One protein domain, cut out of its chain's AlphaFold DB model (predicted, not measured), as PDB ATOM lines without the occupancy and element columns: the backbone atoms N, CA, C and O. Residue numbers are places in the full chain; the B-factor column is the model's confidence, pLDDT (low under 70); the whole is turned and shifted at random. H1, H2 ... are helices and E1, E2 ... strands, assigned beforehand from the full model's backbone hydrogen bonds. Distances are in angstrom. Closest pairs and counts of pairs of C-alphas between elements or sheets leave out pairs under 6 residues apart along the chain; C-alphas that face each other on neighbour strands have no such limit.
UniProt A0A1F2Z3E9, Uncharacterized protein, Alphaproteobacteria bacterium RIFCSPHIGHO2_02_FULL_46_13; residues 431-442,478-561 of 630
ATOM      1  N   TYR A 431     126.459 186.650 185.013       54.53
ATOM      2  CA  TYR A 431     126.597 185.425 184.208       54.53
ATOM      3  C   TYR A 431     125.536 185.347 183.105       54.53
ATOM      4  O   TYR A 431     124.551 184.611 183.207       54.53
ATOM      5  N   SER A 432     125.765 186.123 182.046       51.75
ATOM      6  CA  SER A 432     124.994 186.144 180.796       51.75
ATOM      7  C   SER A 432     125.608 185.190 179.754       51.75
ATOM      8  O   SER A 432     126.832 185.018 179.758       51.75
ATOM      9  N   PRO A 433     124.834 184.635 178.796       55.78
ATOM     10  CA  PRO A 433     125.404 183.997 177.605       55.78
ATOM     11  C   PRO A 433     126.438 184.895 176.903       55.78
ATOM     12  O   PRO A 433     127.485 184.415 176.484       55.78
ATOM     13  N   LEU A 434     126.214 186.216 176.883       54.69
ATOM     14  CA  LEU A 434     127.121 187.208 176.284       54.69
ATOM     15  C   LEU A 434     128.468 187.353 177.020       54.69
ATOM     16  O   LEU A 434     129.428 187.850 176.440       54.69
ATOM     17  N   THR A 435     128.559 186.914 178.281       59.34
ATOM     18  CA  THR A 435     129.810 186.891 179.069       59.34
ATOM     19  C   THR A 435     130.561 185.554 178.977       59.34
ATOM     20  O   THR A 435     131.554 185.355 179.678       59.34
ATOM     21  N   MET A 436     130.101 184.637 178.116       71.56
ATOM     22  CA  MET A 436     130.728 183.340 177.864       71.56
ATOM     23  C   MET A 436     130.989 183.136 176.370       71.56
ATOM     24  O   MET A 436     130.079 183.188 175.548       71.56
ATOM     25  N   THR A 437     132.232 182.844 176.002       80.44
ATOM     26  CA  THR A 437     132.629 182.492 174.636       80.44
ATOM     27  C   THR A 437     132.554 180.980 174.452       80.44
ATOM     28  O   THR A 437     133.403 180.239 174.950       80.44
ATOM     29  N   ALA A 438     131.536 180.511 173.730       86.62
ATOM     30  CA  ALA A 438     131.432 179.123 173.298       86.62
ATOM     31  C   ALA A 438     132.592 178.740 172.359       86.62
ATOM     32  O   ALA A 438     132.890 179.447 171.398       86.62
ATOM     33  N   LEU A 439     133.221 177.589 172.605       87.56
ATOM     34  CA  LEU A 439     134.265 177.000 171.757       87.56
ATOM     35  C   LEU A 439     133.629 176.084 170.699       87.56
ATOM     36  O   LEU A 439     133.952 174.894 170.588       87.56
ATOM     37  N   SER A 440     132.662 176.643 169.972       87.62
ATOM     38  CA  SER A 440     131.851 175.938 168.981       87.62
ATOM     39  C   SER A 440     132.659 175.572 167.746       87.62
ATOM     40  O   SER A 440     133.333 176.409 167.145       87.62
ATOM     41  N   GLN A 441     132.561 174.310 167.339       88.06
ATOM     42  CA  GLN A 441     133.270 173.789 166.175       88.06
ATOM     43  C   GLN A 441     132.355 173.799 164.949       88.06
ATOM     44  O   GLN A 441     131.141 173.633 165.061       88.06
ATOM     45  N   LYS A 442     132.937 173.999 163.765       88.19
ATOM     46  CA  LYS A 442     132.230 173.821 162.493       88.19
ATOM     47  C   LYS A 442     132.422 172.393 161.997       88.19
ATOM     48  O   LYS A 442     133.541 171.886 162.023       88.19
ATOM     49  N   ALA A 478     129.665 169.378 170.880       90.06
ATOM     50  CA  ALA A 478     129.158 169.334 172.257       90.06
ATOM     51  C   ALA A 478     129.943 168.331 173.140       90.06
ATOM     52  O   ALA A 478     130.438 167.309 172.662       90.06
ATOM     53  N   TYR A 479     130.048 168.626 174.435       91.31
ATOM     54  CA  TYR A 479     130.498 167.715 175.488       91.31
ATOM     55  C   TYR A 479     129.273 167.236 176.280       91.31
ATOM     56  O   TYR A 479     128.352 168.015 176.532       91.31
ATOM     57  N   THR A 480     129.254 165.968 176.688       93.69
ATOM     58  CA  THR A 480     128.195 165.430 177.550       93.69
ATOM     59  C   THR A 480     128.665 165.469 178.995       93.69
ATOM     60  O   THR A 480     129.513 164.669 179.380       93.69
ATOM     61  N   ILE A 481     128.109 166.382 179.791       92.38
ATOM     62  CA  ILE A 481     128.383 166.465 181.229       92.38
ATOM     63  C   ILE A 481     127.301 165.710 182.006       92.38
ATOM     64  O   ILE A 481     126.131 165.729 181.621       92.38
ATOM     65  N   THR A 482     127.681 165.026 183.083       93.62
ATOM     66  CA  THR A 482     126.744 164.267 183.931       93.62
ATOM     67  C   THR A 482     126.563 164.986 185.266       93.62
ATOM     68  O   THR A 482     127.552 165.336 185.913       93.62
ATOM     69  N   ASP A 483     125.316 165.238 185.663       92.12
ATOM     70  CA  ASP A 483     125.004 165.818 186.973       92.12
ATOM     71  C   ASP A 483     125.089 164.784 188.108       92.12
ATOM     72  O   ASP A 483     125.284 163.586 187.883       92.12
ATOM     73  N   ILE A 484     124.990 165.256 189.352       89.94
ATOM     74  CA  ILE A 484     125.040 164.389 190.540       89.94
ATOM     75  C   ILE A 484     123.890 163.370 190.616       89.94
ATOM     76  O   ILE A 484     124.030 162.360 191.302       89.94
ATOM     77  N   ASP A 485     122.786 163.611 189.904       87.88
ATOM     78  CA  ASP A 485     121.606 162.743 189.857       87.88
ATOM     79  C   ASP A 485     121.722 161.698 188.721       87.88
ATOM     80  O   ASP A 485     120.805 160.908 188.481       87.88
ATOM     81  N   GLY A 486     122.861 161.673 188.014       88.69
ATOM     82  CA  GLY A 486     123.165 160.747 186.922       88.69
ATOM     83  C   GLY A 486     122.577 161.150 185.567       88.69
ATOM     84  O   GLY A 486     122.709 160.402 184.593       88.69
ATOM     85  N   LYS A 487     121.942 162.322 185.463       90.81
ATOM     86  CA  LYS A 487     121.363 162.828 184.217       90.81
ATOM     87  C   LYS A 487     122.442 163.497 183.366       90.81
ATOM     88  O   LYS A 487     123.259 164.292 183.829       90.81
ATOM     89  N   GLN A 488     122.420 163.176 182.077       91.75
ATOM     90  CA  GLN A 488     123.333 163.728 181.081       91.75
ATOM     91  C   GLN A 488     122.773 165.011 180.459       91.75
ATOM     92  O   GLN A 488     121.597 165.080 180.099       91.75
ATOM     93  N   HIS A 489     123.642 166.006 180.281       90.56
ATOM     94  CA  HIS A 489     123.343 167.286 179.640       90.56
ATOM     95  C   HIS A 489     124.335 167.537 178.507       90.56
ATOM     96  O   HIS A 489     125.539 167.328 178.663       90.56
ATOM     97  N   SER A 490     123.837 168.013 177.367       92.00
ATOM     98  CA  SER A 490     124.685 168.446 176.255       92.00
ATOM     99  C   SER A 490     125.104 169.897 176.487       92.00
ATOM    100  O   SER A 490     124.252 170.779 176.572       92.00
ATOM    101  N   VAL A 491     126.406 170.139 176.625       92.50
ATOM    102  CA  VAL A 491     126.978 171.463 176.903       92.50
ATOM    103  C   VAL A 491     128.112 171.776 175.936       92.50
ATOM    104  O   VAL A 491     128.873 170.900 175.532       92.50
ATOM    105  N   MET A 492     128.266 173.039 175.563       92.62
ATOM    106  CA  MET A 492     129.407 173.497 174.781       92.62
ATOM    107  C   MET A 492     130.576 173.833 175.727       92.62
ATOM    108  O   MET A 492     130.383 174.580 176.692       92.62
ATOM    109  N   PRO A 493     131.796 173.312 175.494       91.19
ATOM    110  CA  PRO A 493     133.017 173.843 176.102       91.19
ATOM    111  C   PRO A 493     133.109 175.357 175.872       91.19
ATOM    112  O   PRO A 493     132.859 175.820 174.760       91.19
ATOM    113  N   SER A 494     133.395 176.143 176.910       86.19
ATOM    114  CA  SER A 494     133.257 177.608 176.848       86.19
ATOM    115  C   SER A 494     134.167 178.334 177.841       86.19
ATOM    116  O   SER A 494     134.356 177.859 178.956       86.19
ATOM    117  N   VAL A 495     134.725 179.483 177.448       78.00
ATOM    118  CA  VAL A 495     135.609 180.310 178.297       78.00
ATOM    119  C   VAL A 495     134.957 181.644 178.662       78.00
ATOM    120  O   VAL A 495     134.117 182.158 177.929       78.00
ATOM    121  N   GLY A 496     135.320 182.202 179.816       68.31
ATOM    122  CA  GLY A 496     134.734 183.426 180.369       68.31
ATOM    123  C   GLY A 496     134.748 183.409 181.898       68.31
ATOM    124  O   GLY A 496     135.462 182.608 182.508       68.31
ATOM    125  N   GLN A 497     133.936 184.260 182.534       57.22
ATOM    126  CA  GLN A 497     133.719 184.192 183.987       57.22
ATOM    127  C   GLN A 497     132.765 183.041 184.339       57.22
ATOM    128  O   GLN A 497     131.571 183.242 184.547       57.22
ATOM    129  N   LEU A 498     133.305 181.825 184.402       57.56
ATOM    130  CA  LEU A 498     132.570 180.624 184.795       57.56
ATOM    131  C   LEU A 498     132.659 180.442 186.322       57.56
ATOM    132  O   LEU A 498     133.483 179.681 186.827       57.56
ATOM    133  N   GLU A 499     131.826 181.175 187.071       56.56
ATOM    134  CA  GLU A 499     131.753 181.028 188.532       56.56
ATOM    135  C   GLU A 499     131.241 179.623 188.889       56.56
ATOM    136  O   GLU A 499     130.089 179.272 188.629       56.56
ATOM    137  N   ALA A 500     132.127 178.820 189.478       61.28
ATOM    138  CA  ALA A 500     131.898 177.426 189.824       61.28
ATOM    139  C   ALA A 500     131.919 177.272 191.348       61.28
ATOM    140  O   ALA A 500     132.973 177.378 191.976       61.28
ATOM    141  N   LYS A 501     130.750 177.067 191.962       65.69
ATOM    142  CA  LYS A 501     130.614 177.042 193.427       65.69
ATOM    143  C   LYS A 501     130.685 175.621 193.940       65.69
ATOM    144  O   LYS A 501     129.759 174.847 193.713       65.69
ATOM    145  N   GLN A 502     131.764 175.305 194.650       67.88
ATOM    146  CA  GLN A 502     131.827 174.075 195.424       67.88
ATOM    147  C   GLN A 502     130.924 174.193 196.659       67.88
ATOM    148  O   GLN A 502     130.938 175.214 197.351       67.88
ATOM    149  N   ASP A 503     130.115 173.170 196.903       69.06
ATOM    150  CA  ASP A 503     129.213 173.078 198.046       69.06
ATOM    151  C   ASP A 503     129.798 172.248 199.201       69.06
ATOM    152  O   ASP A 503     130.943 171.793 199.162       69.06
ATOM    153  N   LYS A 504     129.009 172.078 200.269       64.56
ATOM    154  CA  LYS A 504     129.415 171.364 201.490       64.56
ATOM    155  C   LYS A 504     129.710 169.879 201.266       64.56
ATOM    156  O   LYS A 504     130.427 169.293 202.072       64.56
ATOM    157  N   ASP A 505     129.180 169.304 200.190       70.38
ATOM    158  CA  ASP A 505     129.324 167.894 199.835       70.38
ATOM    159  C   ASP A 505     130.489 167.695 198.840       70.38
ATOM    160  O   ASP A 505     130.713 166.592 198.347       70.38
ATOM    161  N   GLY A 506     131.218 168.772 198.507       71.50
ATOM    162  CA  GLY A 506     132.308 168.783 197.532       71.50
ATOM    163  C   GLY A 506     131.853 168.867 196.069       71.50
ATOM    164  O   GLY A 506     132.702 168.880 195.175       71.50
ATOM    165  N   ASN A 507     130.550 168.957 195.792       81.00
ATOM    166  CA  ASN A 507     130.032 169.037 194.423       81.00
ATOM    167  C   ASN A 507     130.082 170.475 193.895       81.00
ATOM    168  O   ASN A 507     130.044 171.437 194.658       81.00
ATOM    169  N   VAL A 508     130.183 170.626 192.576       79.06
ATOM    170  CA  VAL A 508     130.386 171.906 191.891       79.06
ATOM    171  C   VAL A 508     129.115 172.325 191.157       79.06
ATOM    172  O   VAL A 508     128.682 171.672 190.210       79.06
ATOM    173  N   TYR A 509     128.541 173.458 191.553       77.25
ATOM    174  CA  TYR A 509     127.536 174.180 190.775       77.25
ATOM    175  C   TYR A 509     128.237 175.072 189.745       77.25
ATOM    176  O   TYR A 509     128.736 176.144 190.094       77.25
ATOM    177  N   GLY A 510     128.277 174.638 188.485       76.56
ATOM    178  CA  GLY A 510     128.799 175.430 187.366       76.56
ATOM    179  C   GLY A 510     127.682 176.018 186.499       76.56
ATOM    180  O   GLY A 510     126.573 175.481 186.453       76.56
ATOM    181  N   ARG A 511     127.981 177.105 185.775       79.06
ATOM    182  CA  ARG A 511     127.164 177.569 184.642       79.06
ATOM    183  C   ARG A 511     127.789 177.131 183.326       79.06
ATOM    184  O   ARG A 511     128.955 177.405 183.078       79.06
ATOM    185  N   PHE A 512     127.001 176.467 182.490       85.50
ATOM    186  CA  PHE A 512     127.460 175.848 181.250       85.50
ATOM    187  C   PHE A 512     126.604 176.324 180.080       85.50
ATOM    188  O   PHE A 512     125.382 176.417 180.207       85.50
ATOM    189  N   VAL A 513     127.233 176.587 178.932       87.94
ATOM    190  CA  VAL A 513     126.522 176.910 177.688       87.94
ATOM    191  C   VAL A 513     125.766 175.668 177.212       87.94
ATOM    192  O   VAL A 513     126.383 174.719 176.737       87.94
ATOM    193  N   THR A 514     124.439 175.655 177.333       90.31
ATOM    194  CA  THR A 514     123.577 174.556 176.851       90.31
ATOM    195  C   THR A 514     123.122 174.745 175.411       90.31
ATOM    196  O   THR A 514     122.673 173.791 174.779       90.31
ATOM    197  N   LYS A 515     123.245 175.963 174.876       88.94
ATOM    198  CA  LYS A 515     122.775 176.313 173.536       88.94
ATOM    199  C   LYS A 515     123.631 177.412 172.924       88.94
ATOM    200  O   LYS A 515     124.066 178.340 173.609       88.94
ATOM    201  N   ILE A 516     123.818 177.322 171.615       88.12
ATOM    202  CA  ILE A 516     124.452 178.339 170.773       88.12
ATOM    203  C   ILE A 516     123.480 178.755 169.668       88.12
ATOM    204  O   ILE A 516     122.534 178.028 169.363       88.12
ATOM    205  N   ASN A 517     123.711 179.909 169.053       86.69
ATOM    206  CA  ASN A 517     122.953 180.364 167.891       86.69
ATOM    207  C   ASN A 517     123.620 179.937 166.567       86.69
ATOM    208  O   ASN A 517     124.696 179.339 166.546       86.69
ATOM    209  N   ALA A 518     122.990 180.272 165.435       84.12
ATOM    210  CA  ALA A 518     123.462 179.912 164.092       84.12
ATOM    211  C   ALA A 518     124.885 180.409 163.747       84.12
ATOM    212  O   ALA A 518     125.512 179.869 162.837       84.12
ATOM    213  N   ASN A 519     125.410 181.398 164.481       83.06
ATOM    214  CA  ASN A 519     126.757 181.947 164.304       83.06
ATOM    215  C   ASN A 519     127.805 181.308 165.237       83.06
ATOM    216  O   ASN A 519     128.958 181.735 165.220       83.06
ATOM    217  N   GLY A 520     127.428 180.311 166.049       82.19
ATOM    218  CA  GLY A 520     128.325 179.660 167.011       82.19
ATOM    219  C   GLY A 520     128.564 180.466 168.291       82.19
ATOM    220  O   GLY A 520     129.509 180.188 169.022       82.19
ATOM    221  N   VAL A 521     127.731 181.475 168.566       82.81
ATOM    222  CA  VAL A 521     127.805 182.293 169.788       82.81
ATOM    223  C   VAL A 521     126.843 181.734 170.836       82.81
ATOM    224  O   VAL A 521     125.748 181.293 170.489       82.81
ATOM    225  N   SER A 522     127.246 181.762 172.107       81.75
ATOM    226  CA  SER A 522     126.440 181.359 173.266       81.75
ATOM    227  C   SER A 522     125.060 182.022 173.275       81.75
ATOM    228  O   SER A 522     124.956 183.245 173.184       81.75
ATOM    229  N   ASP A 523     124.015 181.212 173.425       80.50
ATOM    230  CA  ASP A 523     122.607 181.632 173.382       80.50
ATOM    231  C   ASP A 523     121.912 181.399 174.736       80.50
ATOM    232  O   ASP A 523     121.123 182.224 175.186       80.50
ATOM    233  N   GLU A 524     122.267 180.315 175.438       83.12
ATOM    234  CA  GLU A 524     121.632 179.909 176.698       83.12
ATOM    235  C   GLU A 524     122.649 179.306 177.680       83.12
ATOM    236  O   GLU A 524     123.581 178.607 177.269       83.12
ATOM    237  N   LEU A 525     122.457 179.563 178.981       81.56
ATOM    238  CA  LEU A 525     123.248 178.989 180.074       81.56
ATOM    239  C   LEU A 525     122.347 178.214 181.043       81.56
ATOM    240  O   LEU A 525     121.441 178.804 181.634       81.56
ATOM    241  N   ALA A 526     122.669 176.950 181.316       82.12
ATOM    242  CA  ALA A 526     122.102 176.215 182.447       82.12
ATOM    243  C   ALA A 526     123.049 176.245 183.655       82.12
ATOM    244  O   ALA A 526     124.270 176.317 183.508       82.12
ATOM    245  N   THR A 527     122.489 176.163 184.864       83.69
ATOM    246  CA  THR A 527     123.266 175.898 186.087       83.69
ATOM    247  C   THR A 527     123.140 174.412 186.409       83.69
ATOM    248  O   THR A 527     122.022 173.934 186.581       83.69
ATOM    249  N   ILE A 528     124.256 173.684 186.455       85.69
ATOM    250  CA  ILE A 528     124.283 172.220 186.625       85.69
ATOM    251  C   ILE A 528     125.166 171.888 187.834       85.69
ATOM    252  O   ILE A 528     126.261 172.442 187.971       85.69
ATOM    253  N   ARG A 529     124.687 171.004 188.718       88.56
ATOM    254  CA  ARG A 529     125.437 170.491 189.876       88.56
ATOM    255  C   ARG A 529     126.125 169.187 189.480       88.56
ATOM    256  O   ARG A 529     125.447 168.209 189.185       88.56
ATOM    257  N   VAL A 530     127.451 169.172 189.466       88.75
ATOM    258  CA  VAL A 530     128.270 168.036 189.011       88.75
ATOM    259  C   VAL A 530     129.282 167.643 190.088       88.75
ATOM    260  O   VAL A 530     129.587 168.440 190.971       88.75
ATOM    261  N   SER A 531     129.844 166.436 190.025       88.69
ATOM    262  CA  SER A 531     130.972 166.084 190.902       88.69
ATOM    263  C   SER A 531     132.239 166.859 190.515       88.69
ATOM    264  O   SER A 531     132.440 167.178 189.342       88.69
ATOM    265  N   GLU A 532     133.140 167.116 191.471       84.38
ATOM    266  CA  GLU A 532     134.438 167.762 191.197       84.38
ATOM    267  C   GLU A 532     135.251 167.005 190.123       84.38
ATOM    268  O   GLU A 532     135.905 167.611 189.275       84.38
ATOM    269  N   ALA A 533     135.159 165.671 190.114       86.88
ATOM    270  CA  ALA A 533     135.825 164.818 189.134       86.88
ATOM    271  C   ALA A 533     135.242 164.957 187.715       86.88
ATOM    272  O   ALA A 533     135.992 164.917 186.744       86.88
ATOM    273  N   GLU A 534     133.925 165.131 187.569       90.81
ATOM    274  CA  GLU A 534     133.305 165.410 186.265       90.81
ATOM    275  C   GLU A 534     133.592 166.848 185.807       90.81
ATOM    276  O   GLU A 534     133.866 167.089 184.632       90.81
ATOM    277  N   PHE A 535     133.629 167.794 186.749       87.31
ATOM    278  CA  PHE A 535     133.979 169.184 186.473       87.31
ATOM    279  C   PHE A 535     135.396 169.329 185.901       87.31
ATOM    280  O   PHE A 535     135.588 170.022 184.902       87.31
ATOM    281  N   LYS A 536     136.373 168.607 186.467       86.31
ATOM    282  CA  LYS A 536     137.762 168.585 185.976       86.31
ATOM    283  C   LYS A 536     137.891 168.044 184.547       86.31
ATOM    284  O   LYS A 536     138.672 168.584 183.772       86.31
ATOM    285  N   LYS A 537     137.072 167.068 184.133       90.50
ATOM    286  CA  LYS A 537     137.034 166.615 182.723       90.50
ATOM    287  C   LYS A 537     136.540 167.720 181.786       90.50
ATOM    288  O   LYS A 537     137.137 167.944 180.732       90.50
ATOM    289  N   TYR A 538     135.472 168.428 182.166       88.94
ATOM    290  CA  TYR A 538     134.970 169.570 181.393       88.94
ATOM    291  C   TYR A 538     136.013 170.696 181.316       88.94
ATOM    292  O   TYR A 538     136.209 171.279 180.246       88.94
ATOM    293  N   GLU A 539     136.719 170.968 182.419       85.62
ATOM    294  CA  GLU A 539     137.847 171.900 182.454       85.62
ATOM    295  C   GLU A 539     138.950 171.487 181.469       85.62
ATOM    296  O   GLU A 539     139.337 172.296 180.628       85.62
ATOM    297  N   GLU A 540     139.446 170.249 181.536       87.75
ATOM    298  CA  GLU A 540     140.521 169.747 180.669       87.75
ATOM    299  C   GLU A 540     140.155 169.846 179.182       87.75
ATOM    300  O   GLU A 540     140.939 170.360 178.377       87.75
ATOM    301  N   VAL A 541     138.939 169.423 178.813       89.31
ATOM    302  CA  VAL A 541     138.419 169.521 177.438       89.31
ATOM    303  C   VAL A 541     138.308 170.980 176.987       89.31
ATOM    304  O   VAL A 541     138.681 171.307 175.857       89.31
ATOM    305  N   THR A 542     137.837 171.872 177.860       87.81
ATOM    306  CA  THR A 542     137.676 173.298 177.547       87.81
ATOM    307  C   THR A 542     139.024 174.006 177.425       87.81
ATOM    308  O   THR A 542     139.268 174.679 176.425       87.81
ATOM    309  N   ASN A 543     139.939 173.803 178.375       85.31
ATOM    310  CA  ASN A 543     141.292 174.363 178.352       85.31
ATOM    311  C   ASN A 543     142.107 173.838 177.154       85.31
ATOM    312  O   ASN A 543     142.895 174.591 176.579       85.31
ATOM    313  N   LYS A 544     141.905 172.580 176.729       87.94
ATOM    314  CA  LYS A 544     142.480 172.055 175.479       87.94
ATOM    315  C   LYS A 544     141.956 172.829 174.265       87.94
ATOM    316  O   LYS A 544     142.758 173.365 173.501       87.94
ATOM    317  N   ARG A 545     140.633 172.944 174.112       87.00
ATOM    318  CA  ARG A 545     140.026 173.652 172.971       87.00
ATOM    319  C   ARG A 545     140.319 175.149 172.948       87.00
ATOM    320  O   ARG A 545     140.436 175.716 171.870       87.00
ATOM    321  N   ALA A 546     140.461 175.791 174.107       84.38
ATOM    322  CA  ALA A 546     140.840 177.198 174.191       84.38
ATOM    323  C   ALA A 546     142.213 177.425 173.536       84.38
ATOM    324  O   ALA A 546     142.357 178.313 172.699       84.38
ATOM    325  N   ARG A 547     143.187 176.545 173.818       83.81
ATOM    326  CA  ARG A 547     144.513 176.555 173.174       83.81
ATOM    327  C   ARG A 547     144.424 176.278 171.671       83.81
ATOM    328  O   ARG A 547     145.060 176.983 170.897       83.81
ATOM    329  N   GLU A 548     143.613 175.303 171.252       84.88
ATOM    330  CA  GLU A 548     143.365 174.998 169.828       84.88
ATOM    331  C   GLU A 548     142.727 176.185 169.076       84.88
ATOM    332  O   GLU A 548     143.020 176.398 167.902       84.88
ATOM    333  N   ALA A 549     141.915 176.998 169.758       80.56
ATOM    334  CA  ALA A 549     141.318 178.231 169.240       80.56
ATOM    335  C   ALA A 549     142.225 179.479 169.364       80.56
ATOM    336  O   ALA A 549     141.788 180.584 169.041       80.56
ATOM    337  N   GLY A 550     143.467 179.341 169.849       80.06
ATOM    338  CA  GLY A 550     144.396 180.461 170.057       80.06
ATOM    339  C   GLY A 550     144.040 181.391 171.228       80.06
ATOM    340  O   GLY A 550     144.568 182.500 171.322       80.06
ATOM    341  N   LEU A 551     143.146 180.969 172.125       76.94
ATOM    342  CA  LEU A 551     142.690 181.748 173.272       76.94
ATOM    343  C   LEU A 551     143.576 181.476 174.495       76.94
ATOM    344  O   LEU A 551     143.495 180.425 175.125       76.94
ATOM    345  N   ASN A 552     144.358 182.479 174.901       59.97
ATOM    346  CA  ASN A 552     145.183 182.448 176.120       59.97
ATOM    347  C   ASN A 552     144.372 182.587 177.433       59.97
ATOM    348  O   ASN A 552     144.945 182.882 178.479       59.97
ATOM    349  N   GLN A 553     143.047 182.408 177.396       58.56
ATOM    350  CA  GLN A 553     142.194 182.419 178.585       58.56
ATOM    351  C   GLN A 553     141.977 180.990 179.088       58.56
ATOM    352  O   GLN A 553     141.309 180.188 178.437       58.56
ATOM    353  N   THR A 554     142.513 180.687 180.269       54.41
ATOM    354  CA  THR A 554     142.071 179.539 181.068       54.41
ATOM    355  C   THR A 554     140.713 179.829 181.698       54.41
ATOM    356  O   THR A 554     140.377 180.987 181.960       54.41
ATOM    357  N   LEU A 555     139.957 178.779 182.017       57.78
ATOM    358  CA  LEU A 555     138.808 178.906 182.915       57.78
ATOM    359  C   LEU A 555     139.236 179.518 184.263       57.78
ATOM    360  O   LEU A 555     140.249 179.127 184.842       57.78
ATOM    361  N   ALA A 556     138.477 180.506 184.741       48.25
ATOM    362  CA  ALA A 556     138.788 181.261 185.953       48.25
ATOM    363  C   ALA A 556     137.855 180.851 187.101       48.25
ATOM    364  O   ALA A 556     136.747 181.375 187.225       48.25
ATOM    365  N   PHE A 557     138.306 179.920 187.944       52.44
ATOM    366  CA  PHE A 557     137.523 179.438 189.082       52.44
ATOM    367  C   PHE A 557     137.796 180.235 190.356       52.44
ATOM    368  O   PHE A 557     138.939 180.410 190.774       52.44
ATOM    369  N   SER A 558     136.719 180.660 191.010       48.28
ATOM    370  CA  SER A 558     136.727 181.217 192.360       48.28
ATOM    371  C   SER A 558     136.190 180.173 193.340       48.28
ATOM    372  O   SER A 558     134.986 179.913 193.364       48.28
ATOM    373  N   THR A 559     137.068 179.572 194.141       46.16
ATOM    374  CA  THR A 559     136.671 178.638 195.202       46.16
ATOM    375  C   THR A 559     135.870 179.343 196.299       46.16
ATOM    376  O   THR A 559     136.112 180.503 196.628       46.16
ATOM    377  N   TYR A 560     134.897 178.632 196.872       43.12
ATOM    378  CA  TYR A 560     134.037 179.144 197.939       43.12
ATOM    379  C   TYR A 560     134.844 179.334 199.229       43.12
ATOM    380  O   TYR A 560     135.472 178.390 199.713       43.12
ATOM    381  N   THR A 561     134.856 180.544 199.797       48.69
ATOM    382  CA  THR A 561     135.679 180.825 200.982       48.69
ATOM    383  C   THR A 561     134.919 180.559 202.283       48.69
ATOM    384  O   THR A 561     133.694 180.670 202.365       48.69
TER     385      THR A 561
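What this domain is: This is residues 431 to 442 and 478 to 561 of the 630 residues of an uncharacterized protein of Alphaproteobacteria bacterium RIFCSPHIGHO2_02_FULL_46_13 (UniProt A0A1F2Z3E9). A long antiparallel hairpin, E5 and E6, makes one side of this domain and the single helix H1 another, and two short strand pairs, E1 with E4 and E2 with E3, bridge between them. After H1 the last stretch, residues 549 to 561, folds back without a named element. The 96 printed residues hold six strands and one helix, in the order E1 E2 E3 E4 E5 E6 H1; there are three sheets of two strands, E1 - E4, E2 - E3 and E5 - E6, each antiparallel. The class is mixed, helices and strands, and the whole is compact and rounded, with a radius of gyration of the C-alphas of 12.6 A and spans of 38 by 27 by 22 A.

How they stand to each other: Start at E1, residues 436 to 438, the antiparallel neighbour of E4, residues 494 to 496; N 437 and O 495 are within hydrogen-bond range at 2.8 A. Next look at the hairpin of E2, residues 479 to 482, and E3, residues 488 to 491, where N 481 and O 489 are 3.0 A apart. E3 runs on into E4 across a break of 2 residues, at 62 degrees. In the hairpin of E5, residues 508 to 516, and E6, residues 522 to 530, find N 510 and O 528 at 3.0 A and N 526 and O 512 at 3.0 A; E6 bends by 52 degrees at residue 527. The closest C-alphas of E3 and E5 are those of Val 491 and Thr 514, 4.6 A apart, and those of E1 and E6 are Ala 438 and Ser 522, 5.5 A. For H1, residues 532 to 548, the closest C-alphas are Ser 494 and Thr 542 with E4, 6.2 A, and Thr 482 and Glu 534 with E2, 7.1 A. H1 is apart from E1 and E3. Within H1, 12 of 13 O i to N i+4 pairs are within hydrogen-bond range.

Where its parts are: Find C-alpha 436 at (130.728, 183.340, 177.864), where E1 begins. Go on to C-alpha 508 at (130.386, 171.906, 191.891); from there E5 runs 22.9 A to C-alpha 516, and E6 comes back over 20.7 A. H1 runs 24.3 A from C-alpha 532 to C-alpha 548 at (143.365, 174.998, 169.828).

The domain as a whole: The C-alphas farthest apart are those of Lys 442 and Thr 561, 39.3 A. Residues 443 to 477 are not printed, and C-alphas 442 and 478 stand 11.2 A apart across the cut. Of the links printed whole, E4 to E5 is long, with 11 residues. The mean pLDDT of the printed part is 78.5; look for values under 70 at residues 431 to 435, 496 to 504 and 552 to 561 of this model.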